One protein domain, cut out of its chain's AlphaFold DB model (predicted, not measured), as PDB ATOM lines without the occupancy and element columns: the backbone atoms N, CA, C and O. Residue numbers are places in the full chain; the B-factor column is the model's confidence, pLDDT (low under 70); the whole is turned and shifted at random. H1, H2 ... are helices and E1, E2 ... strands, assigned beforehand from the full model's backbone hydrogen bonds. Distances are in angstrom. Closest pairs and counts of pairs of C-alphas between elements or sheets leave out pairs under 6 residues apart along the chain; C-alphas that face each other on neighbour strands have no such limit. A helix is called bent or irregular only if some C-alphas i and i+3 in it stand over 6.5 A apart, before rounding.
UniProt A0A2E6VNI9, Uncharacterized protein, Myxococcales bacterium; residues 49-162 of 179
ATOM      1  N   VAL A  49     -58.056  -3.974  26.867       96.94
ATOM      2  CA  VAL A  49     -57.210  -3.195  27.783       96.94
ATOM      3  C   VAL A  49     -58.022  -2.232  28.648       96.94
ATOM      4  O   VAL A  49     -57.619  -1.918  29.769       96.94
ATOM      5  N   LEU A  50     -59.177  -1.764  28.168       96.56
ATOM      6  CA  LEU A  50     -60.066  -0.893  28.939       96.56
ATOM      7  C   LEU A  50     -60.811  -1.656  30.045       96.56
ATOM      8  O   LEU A  50     -61.230  -1.039  31.024       96.56
ATOM      9  N   ASP A  51     -60.913  -2.982  29.927       96.25
ATOM     10  CA  ASP A  51     -61.510  -3.859  30.938       96.25
ATOM     11  C   ASP A  51     -60.492  -4.329  31.991       96.25
ATOM     12  O   ASP A  51     -60.877  -4.919  33.006       96.25
ATOM     13  N   ASN A  52     -59.194  -4.079  31.782       95.38
ATOM     14  CA  ASN A  52     -58.163  -4.497  32.724       95.38
ATOM     15  C   ASN A  52     -58.222  -3.647  34.006       95.38
ATOM     16  O   ASN A  52     -57.984  -2.438  33.951       95.38
ATOM     17  N   PRO A  53     -58.474  -4.244  35.189       93.06
ATOM     18  CA  PRO A  53     -58.551  -3.493  36.442       93.06
ATOM     19  C   PRO A  53     -57.219  -2.845  36.854       93.06
ATOM     20  O   PRO A  53     -57.225  -1.953  37.701       93.06
ATOM     21  N   GLN A  54     -56.089  -3.278  36.285       92.88
ATOM     22  CA  GLN A  54     -54.786  -2.642  36.484       92.88
ATOM     23  C   GLN A  54     -54.579  -1.407  35.596       92.88
ATOM     24  O   GLN A  54     -53.669  -0.629  35.875       92.88
ATOM     25  N   ASN A  55     -55.395  -1.201  34.555       93.94
ATOM     26  CA  ASN A  55     -55.247  -0.078  33.633       93.94
ATOM     27  C   ASN A  55     -55.775   1.236  34.253       93.94
ATOM     28  O   ASN A  55     -56.995   1.426  34.353       93.94
ATOM     29  N   PRO A  56     -54.899   2.204  34.594       91.38
ATOM     30  CA  PRO A  56     -55.320   3.487  35.162       91.38
ATOM     31  C   PRO A  56     -55.970   4.419  34.122       91.38
ATOM     32  O   PRO A  56     -56.521   5.458  34.479       91.38
ATOM     33  N   PHE A  57     -55.908   4.062  32.839       92.31
ATOM     34  CA  PHE A  57     -56.358   4.871  31.709       92.31
ATOM     35  C   PHE A  57     -57.659   4.364  31.074       92.31
ATOM     36  O   PHE A  57     -58.105   4.905  30.063       92.31
ATOM     37  N   SER A  58     -58.307   3.370  31.688       88.00
ATOM     38  CA  SER A  58     -59.590   2.804  31.234       88.00
ATOM     39  C   SER A  58     -60.703   3.851  31.085       88.00
ATOM     40  O   SER A  58     -61.565   3.726  30.219       88.00
ATOM     41  N   GLN A  59     -60.675   4.908  31.907       81.31
ATOM     42  CA  GLN A  59     -61.644   6.014  31.867       81.31
ATOM     43  C   GLN A  59     -61.026   7.376  31.538       81.31
ATOM     44  O   GLN A  59     -61.753   8.333  31.276       81.31
ATOM     45  N   ILE A  60     -59.695   7.484  31.570       79.75
ATOM     46  CA  ILE A  60     -58.969   8.734  31.339       79.75
ATOM     47  C   ILE A  60     -57.937   8.480  30.251       79.75
ATOM     48  O   ILE A  60     -56.890   7.882  30.489       79.75
ATOM     49  N   GLN A  61     -58.246   8.965  29.054       80.50
ATOM     50  CA  GLN A  61     -57.412   8.775  27.882       80.50
ATOM     51  C   GLN A  61     -56.100   9.591  27.997       80.50
ATOM     52  O   GLN A  61     -56.155  10.814  28.189       80.50
ATOM     53  N   PRO A  62     -54.916   8.965  27.840       85.00
ATOM     54  CA  PRO A  62     -53.655   9.675  27.636       85.00
ATOM     55  C   PRO A  62     -53.702  10.473  26.332       85.00
ATOM     56  O   PRO A  62     -54.522  10.222  25.465       85.00
ATOM     57  N   ASN A  63     -52.833  11.450  26.133       85.06
ATOM     58  CA  ASN A  63     -52.857  12.264  24.922       85.06
ATOM     59  C   ASN A  63     -51.450  12.518  24.386       85.06
ATOM     60  O   ASN A  63     -50.443  12.158  24.995       85.06
ATOM     61  N   ASN A  64     -51.378  13.190  23.239       81.44
ATOM     62  CA  ASN A  64     -50.111  13.519  22.588       81.44
ATOM     63  C   ASN A  64     -49.161  14.371  23.446       81.44
ATOM     64  O   ASN A  64     -47.973  14.417  23.143       81.44
ATOM     65  N   THR A  65     -49.648  15.027  24.504       83.94
ATOM     66  CA  THR A  65     -48.815  15.797  25.432       83.94
ATOM     67  C   THR A  65     -48.134  14.914  26.473       83.94
ATOM     68  O   THR A  65     -46.983  15.179  26.787       83.94
ATOM     69  N   ASN A  66     -48.801  13.878  26.997       87.19
ATOM     70  CA  ASN A  66     -48.272  13.078  28.112       87.19
ATOM     71  C   ASN A  66     -47.810  11.661  27.731       87.19
ATOM     72  O   ASN A  66     -47.149  11.016  28.538       87.19
ATOM     73  N   LYS A  67     -48.101  11.169  26.519       89.69
ATOM     74  CA  LYS A  67     -47.734   9.804  26.094       89.69
ATOM     75  C   LYS A  67     -46.239   9.491  26.229       89.69
ATOM     76  O   LYS A  67     -45.876   8.393  26.635       89.69
ATOM     77  N   TRP A  68     -45.376  10.473  25.968       92.44
ATOM     78  CA  TRP A  68     -43.923  10.314  26.093       92.44
ATOM     79  C   TRP A  68     -43.437  10.340  27.546       92.44
ATOM     80  O   TRP A  68     -42.473   9.652  27.875       92.44
ATOM     81  N   ASP A  69     -44.127  11.066  28.428       91.62
ATOM     82  CA  ASP A  69     -43.854  11.013  29.868       91.62
ATOM     83  C   ASP A  69     -44.248   9.642  30.439       91.62
ATOM     84  O   ASP A  69     -43.541   9.091  31.285       91.62
ATOM     85  N   LEU A  70     -45.352   9.064  29.946       91.69
ATOM     86  CA  LEU A  70     -45.772   7.707  30.299       91.69
ATOM     87  C   LEU A  70     -44.779   6.658  29.788       91.69
ATOM     88  O   LEU A  70     -44.414   5.766  30.548       91.69
ATOM     89  N   GLU A  71     -44.289   6.788  28.553       93.44
ATOM     90  CA  GLU A  71     -43.239   5.917  28.001       93.44
ATOM     91  C   GLU A  71     -41.969   5.923  28.866       93.44
ATOM     92  O   GLU A  71     -41.353   4.884  29.095       93.44
ATOM     93  N   ALA A  72     -41.596   7.084  29.410       90.81
ATOM     94  CA  ALA A  72     -40.427   7.231  30.273       90.81
ATOM     95  C   ALA A  72     -40.627   6.717  31.717       90.81
ATOM     96  O   ALA A  72     -39.695   6.800  32.521       90.81
ATOM     97  N   SER A  73     -41.821   6.222  32.068       88.62
ATOM     98  CA  SER A  73     -42.177   5.810  33.432       88.62
ATOM     99  C   SER A  73     -41.836   4.333  33.724       88.62
ATOM    100  O   SER A  73     -40.665   3.951  33.707       88.62
ATOM    101  N   SER A  74     -42.826   3.487  34.035       90.75
ATOM    102  CA  SER A  74     -42.679   2.028  34.086       90.75
ATOM    103  C   SER A  74     -43.178   1.402  32.783       90.75
ATOM    104  O   SER A  74     -44.060   1.948  32.125       90.75
ATOM    105  N   ARG A  75     -42.652   0.226  32.419       94.25
ATOM    106  CA  ARG A  75     -43.069  -0.493  31.201       94.25
ATOM    107  C   ARG A  75     -44.551  -0.855  31.218       94.25
ATOM    108  O   ARG A  75     -45.212  -0.766  30.191       94.25
ATOM    109  N   THR A  76     -45.077  -1.218  32.384       94.75
ATOM    110  CA  THR A  76     -46.498  -1.537  32.575       94.75
ATOM    111  C   THR A  76     -47.377  -0.302  32.388       94.75
ATOM    112  O   THR A  76     -48.385  -0.357  31.687       94.75
ATOM    113  N   VAL A  77     -46.977   0.843  32.947       94.19
ATOM    114  CA  VAL A  77     -47.701   2.111  32.763       94.19
ATOM    115  C   VAL A  77     -47.624   2.576  31.310       94.19
ATOM    116  O   VAL A  77     -48.644   2.956  30.739       94.19
ATOM    117  N   ALA A  78     -46.442   2.505  30.698       95.56
ATOM    118  CA  ALA A  78     -46.236   2.815  29.291       95.56
ATOM    119  C   ALA A  78     -47.118   1.933  28.395       95.56
ATOM    120  O   ALA A  78     -47.861   2.456  27.565       95.56
ATOM    121  N   PHE A  79     -47.118   0.613  28.622       97.62
ATOM    122  CA  PHE A  79     -47.995  -0.331  27.929       97.62
ATOM    123  C   PHE A  79     -49.460   0.103  28.010       97.62
ATOM    124  O   PHE A  79     -50.086   0.297  26.969       97.62
ATOM    125  N   PHE A  80     -49.991   0.313  29.218       96.62
ATOM    126  CA  PHE A  80     -51.384   0.723  29.389       96.62
ATOM    127  C   PHE A  80     -51.686   2.059  28.711       96.62
ATOM    128  O   PHE A  80     -52.766   2.227  28.140       96.62
ATOM    129  N   GLY A  81     -50.737   2.998  28.733       95.75
ATOM    130  CA  GLY A  81     -50.868   4.290  28.074       95.75
ATOM    131  C   GLY A  81     -51.040   4.152  26.561       95.75
ATOM    132  O   GLY A  81     -52.029   4.626  25.998       95.75
ATOM    133  N   TRP A  82     -50.109   3.455  25.907       97.62
ATOM    134  CA  TRP A  82     -50.133   3.242  24.457       97.62
ATOM    135  C   TRP A  82     -51.276   2.342  24.002       97.62
ATOM    136  O   TRP A  82     -51.921   2.638  23.001       97.62
ATOM    137  N   ALA A  83     -51.565   1.272  24.740       97.56
ATOM    138  CA  ALA A  83     -52.666   0.373  24.426       97.56
ATOM    139  C   ALA A  83     -54.025   1.074  24.574       97.56
ATOM    140  O   ALA A  83     -54.892   0.897  23.725       97.56
ATOM    141  N   SER A  84     -54.206   1.936  25.579       96.94
ATOM    142  CA  SER A  84     -55.435   2.735  25.694       96.94
ATOM    143  C   SER A  84     -55.540   3.747  24.550       96.94
ATOM    144  O   SER A  84     -56.583   3.842  23.910       96.94
ATOM    145  N   LEU A  85     -54.448   4.454  24.226       96.31
ATOM    146  CA  LEU A  85     -54.381   5.342  23.058       96.31
ATOM    147  C   LEU A  85     -54.736   4.623  21.751       96.31
ATOM    148  O   LEU A  85     -55.440   5.197  20.927       96.31
ATOM    149  N   LEU A  86     -54.295   3.377  21.577       97.06
ATOM    150  CA  LEU A  86     -54.581   2.558  20.400       97.06
ATOM    151  C   LEU A  86     -56.081   2.287  20.217       97.06
ATOM    152  O   LEU A  86     -56.550   2.270  19.080       97.06
ATOM    153  N   VAL A  87     -56.830   2.093  21.307       96.56
ATOM    154  CA  VAL A  87     -58.286   1.876  21.242       96.56
ATOM    155  C   VAL A  87     -59.000   3.131  20.741       96.56
ATOM    156  O   VAL A  87     -59.873   3.052  19.877       96.56
ATOM    157  N   PHE A  88     -58.623   4.299  21.262       93.50
ATOM    158  CA  PHE A  88     -59.285   5.562  20.927       93.50
ATOM    159  C   PHE A  88     -58.813   6.164  19.599       93.50
ATOM    160  O   PHE A  88     -59.598   6.789  18.885       93.50
ATOM    161  N   GLU A  89     -57.538   5.985  19.264       94.38
ATOM    162  CA  GLU A  89     -56.911   6.465  18.038       94.38
ATOM    163  C   GLU A  89     -56.023   5.353  17.450       94.38
ATOM    164  O   GLU A  89     -54.837   5.253  17.780       94.38
ATOM    165  N   PRO A  90     -56.581   4.494  16.580       96.06
ATOM    166  CA  PRO A  90     -55.832   3.391  15.995       96.06
ATOM    167  C   PRO A  90     -54.736   3.878  15.040       96.06
ATOM    168  O   PRO A  90     -54.996   4.190  13.876       96.06
ATOM    169  N   THR A  91     -53.497   3.942  15.526       97.25
ATOM    170  CA  THR A  91     -52.318   4.307  14.729       97.25
ATOM    171  C   THR A  91     -51.221   3.259  14.863       97.25
ATOM    172  O   THR A  91     -51.095   2.592  15.894       97.25
ATOM    173  N   GLY A  92     -50.367   3.153  13.841       97.56
ATOM    174  CA  GLY A  92     -49.202   2.275  13.904       97.56
ATOM    175  C   GLY A  92     -48.198   2.678  14.981       97.56
ATOM    176  O   GLY A  92     -47.534   1.803  15.520       97.56
ATOM    177  N   GLU A  93     -48.112   3.965  15.344       97.25
ATOM    178  CA  GLU A  93     -47.285   4.425  16.468       97.25
ATOM    179  C   GLU A  93     -47.796   3.828  17.781       97.25
ATOM    180  O   GLU A  93     -47.039   3.174  18.498       97.25
ATOM    181  N   HIS A  94     -49.096   3.965  18.050       97.94
ATOM    182  CA  HIS A  94     -49.703   3.420  19.262       97.94
ATOM    183  C   HIS A  94     -49.555   1.894  19.324       97.94
ATOM    184  O   HIS A  94     -49.150   1.356  20.355       97.94
ATOM    185  N   GLN A  95     -49.782   1.193  18.206       98.69
ATOM    186  CA  GLN A  95     -49.601  -0.258  18.142       98.69
ATOM    187  C   GLN A  95     -48.138  -0.665  18.359       98.69
ATOM    188  O   GLN A  95     -47.867  -1.635  19.074       98.69
ATOM    189  N   PHE A  96     -47.194   0.058  17.753       98.56
ATOM    190  CA  PHE A  96     -45.770  -0.241  17.857       98.56
ATOM    191  C   PHE A  96     -45.270  -0.098  19.293       98.56
ATOM    192  O   PHE A  96     -44.631  -1.019  19.800       98.56
ATOM    193  N   TYR A  97     -45.584   1.008  19.973       98.31
ATOM    194  CA  TYR A  97     -45.131   1.214  21.349       98.31
ATOM    195  C   TYR A  97     -45.863   0.322  22.361       98.31
ATOM    196  O   TYR A  97     -45.240  -0.125  23.324       98.31
ATOM    197  N   ALA A  98     -47.131  -0.038  22.127       98.44
ATOM    198  CA  ALA A  98     -47.794  -1.073  22.926       98.44
ATOM    199  C   ALA A  98     -47.056  -2.424  22.812       98.44
ATOM    200  O   ALA A  98     -46.716  -3.041  23.823       98.44
ATOM    201  N   ALA A  99     -46.713  -2.850  21.588       98.69
ATOM    202  CA  ALA A  99     -45.962  -4.085  21.342       98.69
ATOM    203  C   ALA A  99     -44.529  -4.036  21.909       98.69
ATOM    204  O   ALA A  99     -44.042  -5.019  22.475       98.69
ATOM    205  N   LEU A 100     -43.861  -2.884  21.803       98.62
ATOM    206  CA  LEU A 100     -42.523  -2.657  22.348       98.62
ATOM    207  C   LEU A 100     -42.498  -2.778  23.875       98.62
ATOM    208  O   LEU A 100     -41.585  -3.393  24.434       98.62
ATOM    209  N   ASN A 101     -43.516  -2.246  24.547       98.44
ATOM    210  CA  ASN A 101     -43.634  -2.361  25.993       98.44
ATOM    211  C   ASN A 101     -43.975  -3.794  26.426       98.44
ATOM    212  O   ASN A 101     -43.337  -4.288  27.352       98.44
ATOM    213  N   LEU A 102     -44.839  -4.526  25.706       98.56
ATOM    214  CA  LEU A 102     -45.063  -5.965  25.947       98.56
ATOM    215  C   LEU A 102     -43.775  -6.788  25.808       98.56
ATOM    216  O   LEU A 102     -43.448  -7.598  26.676       98.56
ATOM    217  N   LYS A 103     -42.994  -6.545  24.746       98.56
ATOM    218  CA  LYS A 103     -41.671  -7.163  24.572       98.56
ATOM    219  C   LYS A 103     -40.763  -6.863  25.763       98.56
ATOM    220  O   LYS A 103     -40.059  -7.752  26.239       98.56
ATOM    221  N   SER A 104     -40.766  -5.619  26.229       97.75
ATOM    222  CA  SER A 104     -39.919  -5.194  27.337       97.75
ATOM    223  C   SER A 104     -40.356  -5.816  28.668       97.75
ATOM    224  O   SER A 104     -39.492  -6.231  29.436       97.75
ATOM    225  N   ILE A 105     -41.664  -5.944  28.917       97.31
ATOM    226  CA  ILE A 105     -42.231  -6.668  30.069       97.31
ATOM    227  C   ILE A 105     -41.765  -8.128  30.046       97.31
ATOM    228  O   ILE A 105     -41.221  -8.608  31.039       97.31
ATOM    229  N   TYR A 106     -41.874  -8.804  28.896       97.75
ATOM    230  CA  TYR A 106     -41.383 -10.174  28.713       97.75
ATOM    231  C   TYR A 106     -39.877 -10.299  29.004       97.75
ATOM    232  O   TYR A 106     -39.460 -11.152  29.780       97.75
ATOM    233  N   GLN A 107     -39.047  -9.427  28.424       97.12
ATOM    234  CA  GLN A 107     -37.587  -9.480  28.587       97.12
ATOM    235  C   GLN A 107     -37.108  -9.162  30.008       97.12
ATOM    236  O   GLN A 107     -35.974  -9.494  30.362       97.12
ATOM    237  N   LYS A 108     -37.922  -8.453  30.792       96.44
ATOM    238  CA  LYS A 108     -37.626  -8.098  32.184       96.44
ATOM    239  C   LYS A 108     -38.333  -8.989  33.195       96.44
ATOM    240  O   LYS A 108     -38.099  -8.802  34.382       96.44
ATOM    241  N   GLU A 109     -39.129  -9.944  32.720       95.88
ATOM    242  CA  GLU A 109     -39.929 -10.843  33.549       95.88
ATOM    243  C   GLU A 109     -40.834 -10.071  34.530       95.88
ATOM    244  O   GLU A 109     -41.004 -10.448  35.685       95.88
ATOM    245  N   GLU A 110     -41.420  -8.957  34.069       94.38
ATOM    246  CA  GLU A 110     -42.313  -8.092  34.863       94.38
ATOM    247  C   GLU A 110     -43.776  -8.551  34.805       94.38
ATOM    248  O   GLU A 110     -44.707  -7.768  34.624       94.38
ATOM    249  N   CYS A 111     -43.971  -9.852  34.942       94.31
ATOM    250  CA  CYS A 111     -45.262 -10.522  34.959       94.31
ATOM    251  C   CYS A 111     -45.145 -11.824  35.757       94.31
ATOM    252  O   CYS A 111     -44.047 -12.234  36.140       94.31
ATOM    253  N   GLU A 112     -46.265 -12.506  35.974       94.38
ATOM    254  CA  GLU A 112     -46.214 -13.858  36.527       94.38
ATOM    255  C   GLU A 112     -45.484 -14.811  35.554       94.38
ATOM    256  O   GLU A 112     -45.647 -14.685  34.335       94.38
ATOM    257  N   PRO A 113     -44.688 -15.782  36.048       94.56
ATOM    258  CA  PRO A 113     -43.937 -16.698  35.185       94.56
ATOM    259  C   PRO A 113     -44.809 -17.478  34.194       94.56
ATOM    260  O   PRO A 113     -44.377 -17.743  33.073       94.56
ATOM    261  N   ASP A 114     -46.040 -17.809  34.590       96.38
ATOM    262  CA  ASP A 114     -47.002 -18.535  33.755       96.38
ATOM    263  C   ASP A 114     -47.530 -17.679  32.581       96.38
ATOM    264  O   ASP A 114     -47.962 -18.229  31.568       96.38
ATOM    265  N   ASP A 115     -47.433 -16.346  32.669       97.19
ATOM    266  CA  ASP A 115     -47.854 -15.403  31.623       97.19
ATOM    267  C   ASP A 115     -46.717 -15.009  30.659       97.19
ATOM    268  O   ASP A 115     -46.966 -14.343  29.653       97.19
ATOM    269  N   LEU A 116     -45.464 -15.421  30.903       96.38
ATOM    270  CA  LEU A 116     -44.310 -14.987  30.097       96.38
ATOM    271  C   LEU A 116     -44.460 -15.308  28.606       96.38
ATOM    272  O   LEU A 116     -44.255 -14.438  27.756       96.38
ATOM    273  N   ASP A 117     -44.814 -16.554  28.274       97.69
ATOM    274  CA  ASP A 117     -45.001 -16.945  26.872       97.69
ATOM    275  C   ASP A 117     -46.215 -16.234  26.266       97.69
ATOM    276  O   ASP A 117     -46.147 -15.734  25.145       97.69
ATOM    277  N   ARG A 118     -47.290 -16.074  27.043       97.88
ATOM    278  CA  ARG A 118     -48.488 -15.338  26.631       97.88
ATOM    279  C   ARG A 118     -48.149 -13.900  26.230       97.88
ATOM    280  O   ARG A 118     -48.481 -13.483  25.121       97.88
ATOM    281  N   ILE A 119     -47.409 -13.175  27.067       98.31
ATOM    282  CA  ILE A 119     -46.978 -11.791  26.811       98.31
ATOM    283  C   ILE A 119     -46.033 -11.715  25.612       98.31
ATOM    284  O   ILE A 119     -46.169 -10.823  24.770       98.31
ATOM    285  N   LYS A 120     -45.121 -12.683  25.464       98.50
ATOM    286  CA  LYS A 120     -44.283 -12.798  24.266       98.50
ATOM    287  C   LYS A 120     -45.136 -12.922  22.997       98.50
ATOM    288  O   LYS A 120     -44.890 -12.204  22.026       98.50
ATOM    289  N   GLN A 121     -46.144 -13.797  22.995       98.56
ATOM    290  CA  GLN A 121     -47.044 -13.973  21.851       98.56
ATOM    291  C   GLN A 121     -47.906 -12.732  21.588       98.56
ATOM    292  O   GLN A 121     -48.254 -12.453  20.441       98.56
ATOM    293  N   MET A 122     -48.272 -11.973  22.624       98.69
ATOM    294  CA  MET A 122     -48.958 -10.684  22.471       98.69
ATOM    295  C   MET A 122     -48.057  -9.654  21.782       98.69
ATOM    296  O   MET A 122     -48.482  -9.027  20.817       98.69
ATOM    297  N   ALA A 123     -46.791  -9.537  22.199       98.75
ATOM    298  CA  ALA A 123     -45.824  -8.646  21.556       98.75
ATOM    299  C   ALA A 123     -45.607  -9.006  20.074       98.75
ATOM    300  O   ALA A 123     -45.622  -8.125  19.215       98.75
ATOM    301  N   ILE A 124     -45.468 -10.302  19.763       98.62
ATOM    302  CA  ILE A 124     -45.372 -10.816  18.384       98.62
ATOM    303  C   ILE A 124     -46.577 -10.365  17.553       98.62
ATOM    304  O   ILE A 124     -46.398  -9.771  16.489       98.62
ATOM    305  N   ARG A 125     -47.796 -10.593  18.052       98.50
ATOM    306  CA  ARG A 125     -49.029 -10.196  17.356       98.50
ATOM    307  C   ARG A 125     -49.144  -8.683  17.196       98.50
ATOM    308  O   ARG A 125     -49.555  -8.225  16.137       98.50
ATOM    309  N   GLY A 126     -48.713  -7.910  18.189       98.44
ATOM    310  CA  GLY A 126     -48.660  -6.452  18.100       98.44
ATOM    311  C   GLY A 126     -47.723  -5.961  16.993       98.44
ATOM    312  O   GLY A 126     -48.114  -5.122  16.185       98.44
ATOM    313  N   PHE A 127     -46.511  -6.520  16.879       98.56
ATOM    314  CA  PHE A 127     -45.610  -6.180  15.770       98.56
ATOM    315  C   PHE A 127     -46.147  -6.644  14.415       98.56
ATOM    316  O   PHE A 127     -45.999  -5.923  13.431       98.56
ATOM    317  N   GLN A 128     -46.807  -7.803  14.351       97.81
ATOM    318  CA  GLN A 128     -47.496  -8.240  13.135       97.81
ATOM    319  C   GLN A 128     -48.607  -7.261  12.736       97.81
ATOM    320  O   GLN A 128     -48.669  -6.904  11.564       97.81
ATOM    321  N   ALA A 129     -49.397  -6.750  13.685       97.88
ATOM    322  CA  ALA A 129     -50.438  -5.754  13.423       97.88
ATOM    323  C   ALA A 129     -49.870  -4.432  12.873       97.88
ATOM    324  O   ALA A 129     -50.464  -3.832  11.979       97.88
ATOM    325  N   VAL A 130     -48.676  -3.996  13.309       97.94
ATOM    326  CA  VAL A 130     -47.991  -2.846  12.676       97.94
ATOM    327  C   VAL A 130     -47.762  -3.102  11.186       97.94
ATOM    328  O   VAL A 130     -47.978  -2.215  10.366       97.94
ATOM    329  N   LEU A 131     -47.332  -4.310  10.827       96.62
ATOM    330  CA  LEU A 131     -47.050  -4.672   9.440       96.62
ATOM    331  C   LEU A 131     -48.338  -4.866   8.630       96.62
ATOM    332  O   LEU A 131     -48.411  -4.420   7.493       96.62
ATOM    333  N   THR A 132     -49.367  -5.510   9.175       96.25
ATOM    334  CA  THR A 132     -50.576  -5.825   8.399       96.25
ATOM    335  C   THR A 132     -51.556  -4.664   8.319       96.25
ATOM    336  O   THR A 132     -52.104  -4.407   7.246       96.25
ATOM    337  N   ASP A 133     -51.753  -3.947   9.422       96.50
ATOM    338  CA  ASP A 133     -52.843  -2.979   9.562       96.50
ATOM    339  C   ASP A 133     -52.335  -1.538   9.425       96.50
ATOM    340  O   ASP A 133     -53.064  -0.654   8.972       96.50
ATOM    341  N   PHE A 134     -51.052  -1.307   9.736       96.62
ATOM    342  CA  PHE A 134     -50.417   0.016   9.731       96.62
ATOM    343  C   PHE A 134     -49.117   0.093   8.896       96.62
ATOM    344  O   PHE A 134     -48.140   0.722   9.319       96.62
ATOM    345  N   PRO A 135     -49.072  -0.482   7.676       93.00
ATOM    346  CA  PRO A 135     -47.829  -0.735   6.936       93.00
ATOM    347  C   PRO A 135     -47.021   0.526   6.586       93.00
ATOM    348  O   PRO A 135     -45.806   0.458   6.410       93.00
ATOM    349  N   GLY A 136     -47.692   1.673   6.453       91.56
ATOM    350  CA  GLY A 136     -47.085   2.960   6.103       91.56
ATOM    351  C   GLY A 136     -46.918   3.918   7.281       91.56
ATOM    352  O   GLY A 136     -46.606   5.086   7.059       91.56
ATOM    353  N   SER A 137     -47.181   3.474   8.514       94.56
ATOM    354  CA  SER A 137     -47.100   4.350   9.678       94.56
ATOM    355  C   SER A 137     -45.664   4.738  10.018       94.56
ATOM    356  O   SER A 137     -44.706   3.975   9.851       94.56
ATOM    357  N   VAL A 138     -45.547   5.957  10.530       94.56
ATOM    358  CA  VAL A 138     -44.301   6.569  10.979       94.56
ATOM    359  C   VAL A 138     -44.432   6.977  12.441       94.56
ATOM    360  O   VAL A 138     -45.542   7.143  12.943       94.56
ATOM    361  N   SER A 139     -43.291   7.149  13.091       94.19
ATOM    362  CA  SER A 139     -43.153   7.872  14.356       94.19
ATOM    363  C   SER A 139     -42.124   8.989  14.165       94.19
ATOM    364  O   SER A 139     -41.497   9.087  13.104       94.19
ATOM    365  N   TYR A 140     -41.975   9.852  15.162       91.62
ATOM    366  CA  TYR A 140     -41.132  11.043  15.110       91.62
ATOM    367  C   TYR A 140     -40.054  10.998  16.188       91.62
ATOM    368  O   TYR A 140     -40.262  10.481  17.287       91.62
ATOM    369  N   LEU A 141     -38.879  11.544  15.874       88.38
ATOM    370  CA  LEU A 141     -37.836  11.775  16.870       88.38
ATOM    371  C   LEU A 141     -38.277  12.848  17.878       88.38
ATOM    372  O   LEU A 141     -39.290  13.523  17.710       88.38
ATOM    373  N   ALA A 142     -37.473  13.046  18.925       85.00
ATOM    374  CA  ALA A 142     -37.736  14.044  19.966       85.00
ATOM    375  C   ALA A 142     -37.798  15.496  19.446       85.00
ATOM    376  O   ALA A 142     -38.278  16.374  20.159       85.00
ATOM    377  N   ASP A 143     -37.319  15.759  18.224       87.19
ATOM    378  CA  ASP A 143     -37.483  17.051  17.549       87.19
ATOM    379  C   ASP A 143     -38.920  17.291  17.045       87.19
ATOM    380  O   ASP A 143     -39.275  18.429  16.745       87.19
ATOM    381  N   GLY A 144     -39.752  16.246  16.979       85.38
ATOM    382  CA  GLY A 144     -41.122  16.286  16.469       85.38
ATOM    383  C   GLY A 144     -41.232  16.496  14.955       85.38
ATOM    384  O   GLY A 144     -42.344  16.588  14.441       85.38
ATOM    385  N   GLU A 145     -40.111  16.569  14.235       87.94
ATOM    386  CA  GLU A 145     -40.056  16.890  12.804       87.94
ATOM    387  C   GLU A 145     -39.514  15.718  11.986       87.94
ATOM    388  O   GLU A 145     -40.044  15.389  10.921       87.94
ATOM    389  N   THR A 146     -38.473  15.055  12.487       91.94
ATOM    390  CA  THR A 146     -37.811  13.966  11.778       91.94
ATOM    391  C   THR A 146     -38.599  12.675  11.965       91.94
ATOM    392  O   THR A 146     -38.579  12.065  13.035       91.94
ATOM    393  N   SER A 147     -39.288  12.239  10.911       93.44
ATOM    394  CA  SER A 147     -40.050  10.988  10.907       93.44
ATOM    395  C   SER A 147     -39.204   9.776  10.514       93.44
ATOM    396  O   SER A 147     -38.323   9.882   9.660       93.44
ATOM    397  N   PHE A 148     -39.558   8.601  11.026       93.12
ATOM    398  CA  PHE A 148     -39.007   7.310  10.610       93.12
ATOM    399  C   PHE A 148     -40.111   6.256  10.456       93.12
ATOM    400  O   PHE A 148     -41.135   6.302  11.138       93.12
ATOM    401  N   PHE A 149     -39.908   5.293   9.552       94.62
ATOM    402  CA  PHE A 149     -40.872   4.217   9.308       94.62
ATOM    403  C   PHE A 149     -40.862   3.176  10.426       94.62
ATOM    404  O   PHE A 149     -39.802   2.726  10.861       94.62
ATOM    405  N   LEU A 150     -42.056   2.742  10.835       96.06
ATOM    406  CA  LEU A 150     -42.216   1.747  11.897       96.06
ATOM    407  C   LEU A 150     -42.113   0.307  11.394       96.06
ATOM    408  O   LEU A 150     -41.676  -0.560  12.145       96.06
ATOM    409  N   ALA A 151     -42.459   0.036  10.132       94.50
ATOM    410  CA  ALA A 151     -42.459  -1.328   9.598       94.50
ATOM    411  C   ALA A 151     -41.085  -2.036   9.685       94.50
ATOM    412  O   ALA A 151     -41.045  -3.163  10.180       94.50
ATOM    413  N   PRO A 152     -39.943  -1.413   9.316       93.62
ATOM    414  CA  PRO A 152     -38.635  -2.054   9.481       93.62
ATOM    415  C   PRO A 152     -38.315  -2.385  10.945       93.62
ATOM    416  O   PRO A 152     -37.815  -3.467  11.251       93.62
ATOM    417  N   LEU A 153     -38.664  -1.477  11.863       95.75
ATOM    418  CA  LEU A 153     -38.450  -1.668  13.297       95.75
ATOM    419  C   LEU A 153     -39.345  -2.780  13.854       95.75
ATOM    420  O   LEU A 153     -38.884  -3.601  14.644       95.75
ATOM    421  N   ALA A 154     -40.609  -2.841  13.433       96.69
ATOM    422  CA  ALA A 154     -41.532  -3.899  13.833       96.69
ATOM    423  C   ALA A 154     -41.039  -5.270  13.352       96.69
ATOM    424  O   ALA A 154     -40.981  -6.211  14.140       96.69
ATOM    425  N   ALA A 155     -40.600  -5.368  12.096       95.69
ATOM    426  CA  ALA A 155     -40.055  -6.594  11.523       95.69
ATOM    427  C   ALA A 155     -38.772  -7.064  12.241       95.69
ATOM    428  O   ALA A 155     -38.618  -8.256  12.516       95.69
ATOM    429  N   GLN A 156     -37.884  -6.138  12.617       94.94
ATOM    430  CA  GLN A 156     -36.710  -6.452  13.435       94.94
ATOM    431  C   GLN A 156     -37.107  -6.999  14.813       94.94
ATOM    432  O   GLN A 156     -36.646  -8.068  15.214       94.94
ATOM    433  N   ASN A 157     -37.992  -6.300  15.530       97.56
ATOM    434  CA  ASN A 157     -38.421  -6.719  16.863       97.56
ATOM    435  C   ASN A 157     -39.162  -8.066  16.844       97.56
ATOM    436  O   ASN A 157     -38.992  -8.869  17.762       97.56
ATOM    437  N   LEU A 158     -39.939  -8.326  15.792       95.88
ATOM    438  CA  LEU A 158     -40.607  -9.600  15.553       95.88
ATOM    439  C   LEU A 158     -39.597 -10.745  15.405       95.88
ATOM    440  O   LEU A 158     -39.730 -11.768  16.077       95.88
ATOM    441  N   SER A 159     -38.554 -10.545  14.593       94.62
ATOM    442  CA  SER A 159     -37.466 -11.514  14.404       94.62
ATOM    443  C   SER A 159     -36.722 -11.807  15.712       94.62
ATOM    444  O   SER A 159     -36.477 -12.965  16.046       94.62
ATOM    445  N   GLU A 160     -36.444 -10.779  16.522       96.06
ATOM    446  CA  GLU A 160     -35.802 -10.941  17.835       96.06
ATOM    447  C   GLU A 160     -36.634 -11.772  18.824       96.06
ATOM    448  O   GLU A 160     -36.079 -12.466  19.676       96.06
ATOM    449  N   LEU A 161     -37.964 -11.730  18.711       97.00
ATOM    450  CA  LEU A 161     -38.869 -12.573  19.496       97.00
ATOM    451  C   LEU A 161     -39.045 -13.980  18.896       97.00
ATOM    452  O   LEU A 161     -39.666 -14.839  19.526       97.00
ATOM    453  N   GLY A 162     -38.485 -14.246  17.714       95.62
ATOM    454  CA  GLY A 162     -38.684 -15.490  16.971       95.62
ATOM    455  C   GLY A 162     -40.072 -15.602  16.335       95.62
ATOM    456  O   GLY A 162     -40.555 -16.713  16.139       95.62
TER     457      GLY A 162
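Overview. This is residues 49 to 162 of the 179 residues of an uncharacterized protein of Myxococcales bacterium (UniProt A0A2E6VNI9). A two-strand hairpin, E1 and E2, sits at one end of a body of helices in which H3 is the core, with H2 along one side of it and H4 along the other. H5 packs on both H3 and H4, and these three make an up-and-down bundle, each running against the one before; short H1 packs on H2, and the long unnamed stretch 49 to 66 runs outside, on the H1 and H2 side. The printed part has 114 residues, with five named helices and two named strands in the order H1 H2 H3 H4 E1 E2 H5; the sheet, E1 - E2, is antiparallel and the class is mostly helix. The whole is compact, with a radius of gyration of the C-alphas of 13.5 A, and rounded, spanning 40 by 34 by 22 A.

Along the chain. Strand E1 is residues 138 to 140, with C-alpha 138 at (-44.301, 6.569, 10.979), and E2 is residues 147 to 149. H5 follows directly, residues 150 to 160, 15.4 A long, ending with C-alpha 160 at (-35.802, -10.941, 17.835). H4, residues 113 to 133, is the longest helix at 30.4 A; it is irregular, with C-alphas 114 and 117 7.3 A apart. H3 is residues 92 to 108, 24.0 A, and H2 is residues 75 to 88, 20.1 A. H1, residues 67 to 71, begins with C-alpha 67 at (-47.734, 9.804, 26.094) and is 6.2 A long.

Arrangement. E1 and E2 form a hairpin, antiparallel at 145 degrees, with N 139 and O 148 3.0 A apart and N 148 and O 139 2.9 A apart, both within hydrogen-bond range. The closest C-alphas of H3 and E1, Glu 93 and Ser 139, are 5.8 A apart. H3 is the hub, touching three helices. It touches H4, closest at the C-alphas of Ala 99 and Ala 123, 4.6 A, in a helical hairpin at a shallow tilt of 22 degrees, opposite ways. H3 touches H5 at C-alphas Phe 96 and Ala 154, 6.9 A, at a shallow tilt of 22 degrees, the same way. H4 touches H5 with residues 124 to 131 alone, closest at C-alphas Phe 127 and Ala 154, 5.1 A; their shallow tilt of 33 degrees, opposite ways, is only just short of steep. H2 and H3 touch as a helical hairpin, closest at C-alphas Phe 79 and Ala 98, 5.1 A, at a shallow tilt of 25 degrees, opposite ways. H2 touches H1 with residues 77 to 82 alone, closest at C-alphas Ala 78 and Glu 71, 4.5 A. H2 is apart from H4 and H5. Every O i to N i+4 pair is within hydrogen-bond range in H1, H2, H3 and H5, and 15 of 17 are in H4.

Size, cuts and confidence. The two C-alphas farthest apart, those of Asp 114 and Glu 145, are 41.7 A from each other. The printed part has no cut and no long link between named elements. The mean pLDDT of the printed part is 94.4, and no printed residue is under 70.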